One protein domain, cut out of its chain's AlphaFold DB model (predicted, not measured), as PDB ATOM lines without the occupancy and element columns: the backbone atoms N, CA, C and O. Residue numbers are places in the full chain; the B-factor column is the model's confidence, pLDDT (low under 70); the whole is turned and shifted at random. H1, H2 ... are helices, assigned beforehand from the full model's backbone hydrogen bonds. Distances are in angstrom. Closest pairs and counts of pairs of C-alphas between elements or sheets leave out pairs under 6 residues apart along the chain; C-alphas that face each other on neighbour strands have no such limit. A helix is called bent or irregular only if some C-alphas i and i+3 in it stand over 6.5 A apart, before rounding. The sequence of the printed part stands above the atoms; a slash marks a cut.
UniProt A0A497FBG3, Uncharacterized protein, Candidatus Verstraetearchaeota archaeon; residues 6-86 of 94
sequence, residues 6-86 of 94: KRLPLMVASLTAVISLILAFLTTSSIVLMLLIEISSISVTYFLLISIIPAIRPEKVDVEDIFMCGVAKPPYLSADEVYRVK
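This is residues 6 to 86 of the 94 residues of an uncharacterized protein of Candidatus Verstraetearchaeota archaeon (UniProt A0A497FBG3). A long helical hairpin, H1 and H2 side by side, is followed by an unnamed tail, residues 57 to 86, that extends the length beyond H2 and folds back in a loop. The printed part has 81 residues, with two named helices, H1 then H2, and no named strand; the class is all helix. It is extended, with a radius of gyration of the C-alphas of 21.8 A and spans of 69 by 17 by 15 A.

H1, residues 6 to 26, and H2, residues 30 to 56, form a helical hairpin through a tight link. They touch, the closest C-alphas being those of Ala 17 and Ser 40, 4.4 A apart. They run opposite ways at a shallow tilt of 24 degrees. O i to N i+4 pairs are within hydrogen-bond range in 15 of 17 cases in H1 and 21 of 23 in H2. Residues 59 to 60 pair antiparallel with 83 to 84.

H1 begins at C-alpha 6 (275.322, 210.220, 86.825) and is 32.7 A long; it is irregular, C-alphas 6 and 9 being 7.4 A apart. H2 is 38.4 A long and ends at C-alpha 56 (271.830, 192.797, 91.053); it is only just irregular, C-alphas 51 and 54 being 6.6 A apart.

The C-alphas farthest apart, of Thr 28 and Pro 75, are 69.0 A apart. The printed part has no cut. Residues 62 to 80 have pLDDT under 70.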
ATOM      1  N   LYS A   6     275.730 211.580  86.420       73.50
ATOM      2  CA  LYS A   6     275.322 210.220  86.825       73.50
ATOM      3  C   LYS A   6     273.792 210.019  86.814       73.50
ATOM      4  O   LYS A   6     273.335 208.915  86.548       73.50
ATOM      5  N   ARG A   7     272.991 211.067  87.074       79.44
ATOM      6  CA  ARG A   7     271.510 210.990  87.141       79.44
ATOM      7  C   ARG A   7     270.802 211.487  85.880       79.44
ATOM      8  O   ARG A   7     269.592 211.324  85.750       79.44
ATOM      9  N   LEU A   8     271.551 212.054  84.937       85.38
ATOM     10  CA  LEU A   8     271.027 212.584  83.681       85.38
ATOM     11  C   LEU A   8     270.195 211.562  82.881       85.38
ATOM     12  O   LEU A   8     269.077 211.918  82.508       85.38
ATOM     13  N   PRO A   9     270.637 210.304  82.653       87.31
ATOM     14  CA  PRO A   9     269.834 209.353  81.874       87.31
ATOM     15  C   PRO A   9     268.483 209.048  82.530       87.31
ATOM     16  O   PRO A   9     267.477 208.909  81.839       87.31
ATOM     17  N   LEU A  10     268.437 209.015  83.864       87.56
ATOM     18  CA  LEU A  10     267.214 208.774  84.627       87.56
ATOM     19  C   LEU A  10     266.242 209.961  84.539       87.56
ATOM     20  O   LEU A  10     265.038 209.760  84.395       87.56
ATOM     21  N   MET A  11     266.766 211.190  84.569       89.94
ATOM     22  CA  MET A  11     265.972 212.404  84.358       89.94
ATOM     23  C   MET A  11     265.409 212.489  82.938       89.94
ATOM     24  O   MET A  11     264.263 212.888  82.756       89.94
ATOM     25  N   VAL A  12     266.199 212.115  81.929       91.94
ATOM     26  CA  VAL A  12     265.736 212.115  80.536       91.94
ATOM     27  C   VAL A  12     264.637 211.074  80.351       91.94
ATOM     28  O   VAL A  12     263.586 211.416  79.825       91.94
ATOM     29  N   ALA A  13     264.836 209.848  80.843       92.88
ATOM     30  CA  ALA A  13     263.853 208.772  80.731       92.88
ATOM     31  C   ALA A  13     262.523 209.090  81.435       92.88
ATOM     32  O   ALA A  13     261.449 208.783  80.916       92.88
ATOM     33  N   SER A  14     262.568 209.724  82.611       92.31
ATOM     34  CA  SER A  14     261.346 210.123  83.314       92.31
ATOM     35  C   SER A  14     260.625 211.259  82.589       92.31
ATOM     36  O   SER A  14     259.407 211.206  82.419       92.31
ATOM     37  N   LEU A  15     261.367 212.249  82.088       95.50
ATOM     38  CA  LEU A  15     260.797 213.351  81.324       95.50
ATOM     39  C   LEU A  15     260.159 212.862  80.016       95.50
ATOM     40  O   LEU A  15     259.040 213.265  79.699       95.50
ATOM     41  N   THR A  16     260.825 211.971  79.275       94.94
ATOM     42  CA  THR A  16     260.276 211.403  78.034       94.94
ATOM     43  C   THR A  16     259.018 210.589  78.302       94.94
ATOM     44  O   THR A  16     258.049 210.734  77.556       94.94
ATOM     45  N   ALA A  17     258.979 209.798  79.380       94.62
ATOM     46  CA  ALA A  17     257.792 209.041  79.777       94.62
ATOM     47  C   ALA A  17     256.597 209.957  80.101       94.62
ATOM     48  O   ALA A  17     255.482 209.690  79.656       94.62
ATOM     49  N   VAL A  18     256.824 211.060  80.823       95.56
ATOM     50  CA  VAL A  18     255.766 212.019  81.182       95.56
ATOM     51  C   VAL A  18     255.267 212.784  79.957       95.56
ATOM     52  O   VAL A  18     254.060 212.873  79.742       95.56
ATOM     53  N   ILE A  19     256.172 213.309  79.125       96.38
ATOM     54  CA  ILE A  19     255.799 214.072  77.924       96.38
ATOM     55  C   ILE A  19     255.021 213.194  76.941       96.38
ATOM     56  O   ILE A  19     253.994 213.627  76.422       96.38
ATOM     57  N   SER A  20     255.482 211.963  76.701       94.25
ATOM     58  CA  SER A  20     254.791 211.026  75.805       94.25
ATOM     59  C   SER A  20     253.385 210.695  76.300       94.25
ATOM     60  O   SER A  20     252.449 210.682  75.504       94.25
ATOM     61  N   LEU A  21     253.212 210.523  77.611       93.94
ATOM     62  CA  LEU A  21     251.912 210.240  78.215       93.94
ATOM     63  C   LEU A  21     250.967 211.449  78.154       93.94
ATOM     64  O   LEU A  21     249.797 211.283  77.824       93.94
ATOM     65  N   ILE A  22     251.469 212.669  78.380       95.50
ATOM     66  CA  ILE A  22     250.686 213.901  78.188       95.50
ATOM     67  C   ILE A  22     250.241 214.013  76.727       95.50
ATOM     68  O   ILE A  22     249.054 214.177  76.463       95.50
ATOM     69  N   LEU A  23     251.161 213.869  75.770       94.25
ATOM     70  CA  LEU A  23     250.843 213.946  74.340       94.25
ATOM     71  C   LEU A  23     249.843 212.867  73.902       94.25
ATOM     72  O   LEU A  23     249.023 213.126  73.021       94.25
ATOM     73  N   ALA A  24     249.873 211.686  74.528       92.94
ATOM     74  CA  ALA A  24     248.936 210.608  74.232       92.94
ATOM     75  C   ALA A  24     247.483 211.000  74.555       92.94
ATOM     76  O   ALA A  24     246.573 210.577  73.852       92.94
ATOM     77  N   PHE A  25     247.251 211.861  75.551       91.25
ATOM     78  CA  PHE A  25     245.907 212.376  75.844       91.25
ATOM     79  C   PHE A  25     245.427 213.451  74.862       91.25
ATOM     80  O   PHE A  25     244.221 213.656  74.736       91.25
ATOM     81  N   LEU A  26     246.339 214.148  74.177       93.69
ATOM     82  CA  LEU A  26     245.987 215.214  73.232       93.69
ATOM     83  C   LEU A  26     245.834 214.722  71.785       93.69
ATOM     84  O   LEU A  26     245.294 215.449  70.950       93.69
ATOM     85  N   THR A  27     246.323 213.525  71.459       93.00
ATOM     86  CA  THR A  27     246.261 213.005  70.088       93.00
ATOM     87  C   THR A  27     244.919 212.344  69.781       93.00
ATOM     88  O   THR A  27     244.362 211.601  70.584       93.00
ATOM     89  N   THR A  28     244.414 212.574  68.571       90.88
ATOM     90  CA  THR A  28     243.206 211.930  68.032       90.88
ATOM     91  C   THR A  28     243.525 210.819  67.032       90.88
ATOM     92  O   THR A  28     242.656 210.020  66.694       90.88
ATOM     93  N   SER A  29     244.771 210.743  66.554       95.19
ATOM     94  CA  SER A  29     245.208 209.716  65.608       95.19
ATOM     95  C   SER A  29     245.629 208.448  66.343       95.19
ATOM     96  O   SER A  29     246.573 208.473  67.137       95.19
ATOM     97  N   SER A  30     244.985 207.323  66.026       93.25
ATOM     98  CA  SER A  30     245.268 206.018  66.639       93.25
ATOM     99  C   SER A  30     246.712 205.552  66.432       93.25
ATOM    100  O   SER A  30     247.298 204.946  67.325       93.25
ATOM    101  N   ILE A  31     247.312 205.866  65.278       95.62
ATOM    102  CA  ILE A  31     248.706 205.500  64.971       95.62
ATOM    103  C   ILE A  31     249.668 206.273  65.881       95.62
ATOM    104  O   ILE A  31     250.589 205.700  66.456       95.62
ATOM    105  N   VAL A  32     249.426 207.575  66.048       93.88
ATOM    106  CA  VAL A  32     250.254 208.437  66.904       93.88
ATOM    107  C   VAL A  32     250.079 208.063  68.376       93.88
ATOM    108  O   VAL A  32     251.054 208.052  69.120       93.88
ATOM    109  N   LEU A  33     248.860 207.705  68.789       95.06
ATOM    110  CA  LEU A  33     248.581 207.207  70.135       95.06
ATOM    111  C   LEU A  33     249.418 205.960  70.452       95.06
ATOM    112  O   LEU A  33     250.088 205.921  71.481       95.06
ATOM    113  N   MET A  34     249.409 204.970  69.555       96.12
ATOM    114  CA  MET A  34     250.162 203.728  69.739       96.12
ATOM    115  C   MET A  34     251.664 204.003  69.876       96.12
ATOM    116  O   MET A  34     252.286 203.523  70.821       96.12
ATOM    117  N   LEU A  35     252.219 204.855  69.009       96.31
ATOM    118  CA  LEU A  35     253.624 205.259  69.078       96.31
ATOM    119  C   LEU A  35     253.979 205.920  70.421       96.31
ATOM    120  O   LEU A  35     255.011 205.616  71.013       96.31
ATOM    121  N   LEU A  36     253.135 206.828  70.918       96.12
ATOM    122  CA  LEU A  36     253.382 207.529  72.183       96.12
ATOM    123  C   LEU A  36     253.339 206.579  73.385       96.12
ATOM    124  O   LEU A  36     254.165 206.699  74.292       96.12
ATOM    125  N   ILE A  37     252.424 205.609  73.369       95.50
ATOM    126  CA  ILE A  37     252.351 204.560  74.392       95.50
ATOM    127  C   ILE A  37     253.614 203.689  74.356       95.50
ATOM    128  O   ILE A  37     254.184 203.407  75.411       95.50
ATOM    129  N   GLU A  38     254.097 203.308  73.172       96.31
ATOM    130  CA  GLU A  38     255.340 202.541  73.034       96.31
ATOM    131  C   GLU A  38     256.557 203.313  73.555       96.31
ATOM    132  O   GLU A  38     257.347 202.764  74.324       96.31
ATOM    133  N   ILE A  39     256.681 204.603  73.223       96.00
ATOM    134  CA  ILE A  39     257.763 205.465  73.728       96.00
ATOM    135  C   ILE A  39     257.731 205.542  75.259       96.00
ATOM    136  O   ILE A  39     258.781 205.456  75.909       96.00
ATOM    137  N   SER A  40     256.540 205.685  75.844       95.38
ATOM    138  CA  SER A  40     256.368 205.711  77.297       95.38
ATOM    139  C   SER A  40     256.775 204.371  77.926       95.38
ATOM    140  O   SER A  40     257.570 204.343  78.866       95.38
ATOM    141  N   SER A  41     256.335 203.253  77.340       96.06
ATOM    142  CA  SER A  41     256.668 201.895  77.790       96.06
ATOM    143  C   SER A  41     258.174 201.607  77.746       96.06
ATOM    144  O   SER A  41     258.750 201.124  78.727       96.06
ATOM    145  N   ILE A  42     258.851 201.971  76.651       96.38
ATOM    146  CA  ILE A  42     260.307 201.821  76.507       96.38
ATOM    147  C   ILE A  42     261.036 202.678  77.546       96.38
ATOM    148  O   ILE A  42     261.972 202.199  78.186       96.38
ATOM    149  N   SER A  43     260.585 203.917  77.763       95.50
ATOM    150  CA  SER A  43     261.191 204.827  78.744       95.50
ATOM    151  C   SER A  43     261.084 204.282  80.174       95.50
ATOM    152  O   SER A  43     262.067 204.293  80.915       95.50
ATOM    153  N   VAL A  44     259.918 203.745  80.554       93.94
ATOM    154  CA  VAL A  44     259.701 203.124  81.873       93.94
ATOM    155  C   VAL A  44     260.528 201.849  82.025       93.94
ATOM    156  O   VAL A  44     261.167 201.646  83.058       93.94
ATOM    157  N   THR A  45     260.574 201.007  80.994       94.88
ATOM    158  CA  THR A  45     261.380 199.779  81.010       94.88
ATOM    159  C   THR A  45     262.863 200.104  81.181       94.88
ATOM    160  O   THR A  45     263.540 199.510  82.017       94.88
ATOM    161  N   TYR A  46     263.363 201.100  80.451       93.69
ATOM    162  CA  TYR A  46     264.735 201.580  80.577       93.69
ATOM    163  C   TYR A  46     265.039 202.121  81.981       93.69
ATOM    164  O   TYR A  46     266.066 201.773  82.566       93.69
ATOM    165  N   PHE A  47     264.127 202.914  82.551       91.56
ATOM    166  CA  PHE A  47     264.235 203.413  83.923       91.56
ATOM    167  C   PHE A  47     264.364 202.268  84.939       91.56
ATOM    168  O   PHE A  47     265.249 202.292  85.797       91.56
ATOM    169  N   LEU A  48     263.519 201.240  84.816       90.44
ATOM    170  CA  LEU A  48     263.552 200.073  85.696       90.44
ATOM    171  C   LEU A  48     264.860 199.295  85.559       90.44
ATOM    172  O   LEU A  48     265.472 198.959  86.571       90.44
ATOM    173  N   LEU A  49     265.325 199.052  84.331       90.31
ATOM    174  CA  LEU A  49     266.577 198.335  84.091       90.31
ATOM    175  C   LEU A  49     267.771 199.064  84.707       90.31
ATOM    176  O   LEU A  49     268.572 198.443  85.400       90.31
ATOM    177  N   ILE A  50     267.867 200.380  84.525       87.62
ATOM    178  CA  ILE A  50     268.951 201.167  85.121       87.62
ATOM    179  C   ILE A  50     268.909 201.145  86.650       87.62
ATOM    180  O   ILE A  50     269.961 201.153  87.284       87.62
ATOM    181  N   SER A  51     267.717 201.119  87.245       84.00
ATOM    182  CA  SER A  51     267.571 201.046  88.699       84.00
ATOM    183  C   SER A  51     267.936 199.659  89.248       84.00
ATOM    184  O   SER A  51     268.589 199.541  90.281       84.00
ATOM    185  N   ILE A  52     267.561 198.591  88.538       85.06
ATOM    186  CA  ILE A  52     267.714 197.209  89.009       85.06
ATOM    187  C   ILE A  52     269.123 196.656  88.755       85.06
ATOM    188  O   ILE A  52     269.653 195.938  89.600       85.06
ATOM    189  N   ILE A  53     269.752 196.974  87.619       84.44
ATOM    190  CA  ILE A  53     271.056 196.398  87.237       84.44
ATOM    191  C   ILE A  53     272.137 196.600  88.320       84.44
ATOM    192  O   ILE A  53     272.810 195.620  88.649       84.44
ATOM    193  N   PRO A  54     272.314 197.797  88.917       75.44
ATOM    194  CA  PRO A  54     273.287 197.987  89.991       75.44
ATOM    195  C   PRO A  54     272.947 197.175  91.244       75.44
ATOM    196  O   PRO A  54     273.848 196.635  91.873       75.44
ATOM    197  N   ALA A  55     271.659 197.019  91.564       75.19
ATOM    198  CA  ALA A  55     271.227 196.243  92.723       75.19
ATOM    199  C   ALA A  55     271.516 194.735  92.571       75.19
ATOM    200  O   ALA A  55     271.768 194.058  93.564       75.19
ATOM    201  N   ILE A  56     271.515 194.209  91.339       79.12
ATOM    202  CA  ILE A  56     271.830 192.797  91.053       79.12
ATOM    203  C   ILE A  56     273.336 192.513  91.127       79.12
ATOM    204  O   ILE A  56     273.728 191.365  91.337       79.12
ATOM    205  N   ARG A  57     274.194 193.523  90.948       76.69
ATOM    206  CA  ARG A  57     275.649 193.349  90.940       76.69
ATOM    207  C   ARG A  57     276.249 193.793  92.280       76.69
ATOM    208  O   ARG A  57     276.619 194.960  92.402       76.69
ATOM    209  N   PRO A  58     276.374 192.889  93.271       71.81
ATOM    210  CA  PRO A  58     277.053 193.219  94.511       71.81
ATOM    211  C   PRO A  58     278.527 193.544  94.254       71.81
ATOM    212  O   PRO A  58     279.174 192.958  93.381       71.81
ATOM    213  N   GLU A  59     279.053 194.482  95.030       73.06
ATOM    214  CA  GLU A  59     280.448 194.911  94.995       73.06
ATOM    215  C   GLU A  59     281.194 194.261  96.167       73.06
ATOM    216  O   GLU A  59     280.644 194.168  97.269       73.06
ATOM    217  N   LYS A  60     282.413 193.758  95.927       73.94
ATOM    218  CA  LYS A  60     283.283 193.293  97.018       73.94
ATOM    219  C   LYS A  60     283.680 194.505  97.851       73.94
ATOM    220  O   LYS A  60     284.011 195.541  97.278       73.94
ATOM    221  N   VAL A  61     283.648 194.372  99.171       71.50
ATOM    222  CA  VAL A  61     284.099 195.437 100.071       71.50
ATOM    223  C   VAL A  61     285.283 194.946 100.876       71.50
ATOM    224  O   VAL A  61     285.262 193.820 101.373       71.50
ATOM    225  N   ASP A  62     286.291 195.803 101.022       68.44
ATOM    226  CA  ASP A  62     287.402 195.533 101.920       68.44
ATOM    227  C   ASP A  62     286.903 195.514 103.368       68.44
ATOM    228  O   ASP A  62     286.336 196.469 103.898       68.44
ATOM    229  N   VAL A  63     287.108 194.375 104.022       68.25
ATOM    230  CA  VAL A  63     286.727 194.130 105.422       68.25
ATOM    231  C   VAL A  63     287.407 195.078 106.410       68.25
ATOM    232  O   VAL A  63     286.931 195.214 107.535       68.25
ATOM    233  N   GLU A  64     288.505 195.720 106.008       64.69
ATOM    234  CA  GLU A  64     289.221 196.712 106.813       64.69
ATOM    235  C   GLU A  64     288.487 198.062 106.869       64.69
ATOM    236  O   GLU A  64     288.590 198.761 107.878       64.69
ATOM    237  N   ASP A  65     287.673 198.372 105.855       65.00
ATOM    238  CA  ASP A  65     286.932 199.635 105.748       65.00
ATOM    239  C   ASP A  65     285.572 199.595 106.466       65.00
ATOM    240  O   ASP A  65     284.930 200.626 106.675       65.00
ATOM    241  N   ILE A  66     285.113 198.406 106.878       68.06
ATOM    242  CA  ILE A  66     283.828 198.222 107.558       68.06
ATOM    243  C   ILE A  66     284.056 197.921 109.043       68.06
ATOM    244  O   ILE A  66     284.737 196.966 109.418       68.06
ATOM    245  N   PHE A  67     283.400 198.682 109.927       66.19
ATOM    246  CA  PHE A  67     283.379 198.399 111.367       66.19
ATOM    247  C   PHE A  67     282.558 197.133 111.679       66.19
ATOM    248  O   PHE A  67     281.398 197.182 112.080       66.19
ATOM    249  N   MET A  68     283.197 195.972 111.558       64.31
ATOM    250  CA  MET A  68     282.628 194.640 111.810       64.31
ATOM    251  C   MET A  68     282.398 194.300 113.305       64.31
ATOM    252  O   MET A  68     282.379 193.127 113.682       64.31
ATOM    253  N   CYS A  69     282.262 195.316 114.175       61.44
ATOM    254  CA  CYS A  69     282.003 195.223 115.627       61.44
ATOM    255  C   CYS A  69     282.704 194.051 116.354       61.44
ATOM    256  O   CYS A  69     282.132 193.428 117.242       61.44
ATOM    257  N   GLY A  70     283.947 193.729 115.978       60.25
ATOM    258  CA  GLY A  70     284.786 192.710 116.621       60.25
ATOM    259  C   GLY A  70     284.400 191.239 116.392       60.25
ATOM    260  O   GLY A  70     285.250 190.380 116.609       60.25
ATOM    261  N   VAL A  71     283.182 190.928 115.928       59.25
ATOM    262  CA  VAL A  71     282.684 189.540 115.785       59.25
ATOM    263  C   VAL A  71     282.924 188.967 114.383       59.25
ATOM    264  O   VAL A  71     283.097 187.762 114.235       59.25
ATOM    265  N   ALA A  72     283.017 189.817 113.356       59.28
ATOM    266  CA  ALA A  72     283.238 189.400 111.966       59.28
ATOM    267  C   ALA A  72     284.706 189.542 111.501       59.28
ATOM    268  O   ALA A  72     284.980 189.834 110.341       59.28
ATOM    269  N   LYS A  73     285.667 189.330 112.414       59.50
ATOM    270  CA  LYS A  73     287.091 189.138 112.073       59.50
ATOM    271  C   LYS A  73     287.384 187.643 111.835       59.50
ATOM    272  O   LYS A  73     286.659 186.797 112.372       59.50
ATOM    273  N   PRO A  74     288.441 187.285 111.077       58.50
ATOM    274  CA  PRO A  74     288.857 185.888 110.925       58.50
ATOM    275  C   PRO A  74     289.001 185.233 112.310       58.50
ATOM    276  O   PRO A  74     289.579 185.867 113.199       58.50
ATOM    277  N   PRO A  75     288.465 184.017 112.543       63.41
ATOM    278  CA  PRO A  75     288.156 182.952 111.576       63.41
ATOM    279  C   PRO A  75     286.710 182.896 111.042       63.41
ATOM    280  O   PRO A  75     286.391 181.968 110.305       63.41
ATOM    281  N   TYR A  76     285.823 183.820 111.425       66.62
ATOM    282  CA  TYR A  76     284.377 183.663 111.191       66.62
ATOM    283  C   TYR A  76     283.870 184.202 109.849       66.62
ATOM    284  O   TYR A  76     282.823 183.765 109.385       66.62
ATOM    285  N   LEU A  77     284.595 185.143 109.242       68.50
ATOM    286  CA  LEU A  77     284.276 185.724 107.940       68.50
ATOM    287  C   LEU A  77     285.581 185.889 107.158       68.50
ATOM    288  O   LEU A  77     286.533 186.484 107.676       68.50
ATOM    289  N   SER A  78     285.648 185.347 105.942       68.06
ATOM    290  CA  SER A  78     286.785 185.593 105.055       68.06
ATOM    291  C   SER A  78     286.577 186.886 104.260       68.06
ATOM    292  O   SER A  78     285.449 187.266 103.949       68.06
ATOM    293  N   ALA A  79     287.671 187.572 103.919       66.75
ATOM    294  CA  ALA A  79     287.628 188.805 103.123       66.75
ATOM    295  C   ALA A  79     286.960 188.601 101.747       66.75
ATOM    296  O   ALA A  79     286.437 189.541 101.159       66.75
ATOM    297  N   ASP A  80     286.932 187.362 101.253       69.94
ATOM    298  CA  ASP A  80     286.316 187.006  99.977       69.94
ATOM    299  C   ASP A  80     284.791 186.858 100.024       69.94
ATOM    300  O   ASP A  80     284.157 186.816  98.969       69.94
ATOM    301  N   GLU A  81     284.195 186.797 101.215       71.06
ATOM    302  CA  GLU A  81     282.761 186.546 101.408       71.06
ATOM    303  C   GLU A  81     281.953 187.823 101.670       71.06
ATOM    304  O   GLU A  81     280.727 187.771 101.788       71.06
ATOM    305  N   VAL A  82     282.611 188.984 101.744       75.38
ATOM    306  CA  VAL A  82     281.958 190.251 102.090       75.38
ATOM    307  C   VAL A  82     281.583 191.031 100.841       75.38
ATOM    308  O   VAL A  82     282.421 191.540 100.097       75.38
ATOM    309  N   TYR A  83     280.275 191.151 100.642       75.00
ATOM    310  CA  TYR A  83     279.674 191.847  99.518       75.00
ATOM    311  C   TYR A  83     278.693 192.909 100.011       75.00
ATOM    312  O   TYR A  83     277.908 192.666 100.930       75.00
ATOM    313  N   ARG A  84     278.687 194.076  99.362       74.88
ATOM    314  CA  ARG A  84     277.702 195.139  99.585       74.88
ATOM    315  C   ARG A  84     276.794 195.266  98.370       74.88
ATOM    316  O   ARG A  84     277.234 195.200  97.224       74.88
ATOM    317  N   VAL A  85     275.508 195.477  98.632       73.25
ATOM    318  CA  VAL A  85     274.548 195.838  97.587       73.25
ATOM    319  C   VAL A  85     274.854 197.261  97.131       73.25
ATOM    320  O   VAL A  85     274.822 198.188  97.942       73.25
ATOM    321  N   LYS A  86     275.146 197.439  95.841       70.38
ATOM    322  CA  LYS A  86     275.385 198.764  95.270       70.38
ATOM    323  C   LYS A  86     274.060 199.512  95.177       70.38
ATOM    324  O   LYS A  86     273.166 199.105  94.433       70.38
TER     325      LYS A  86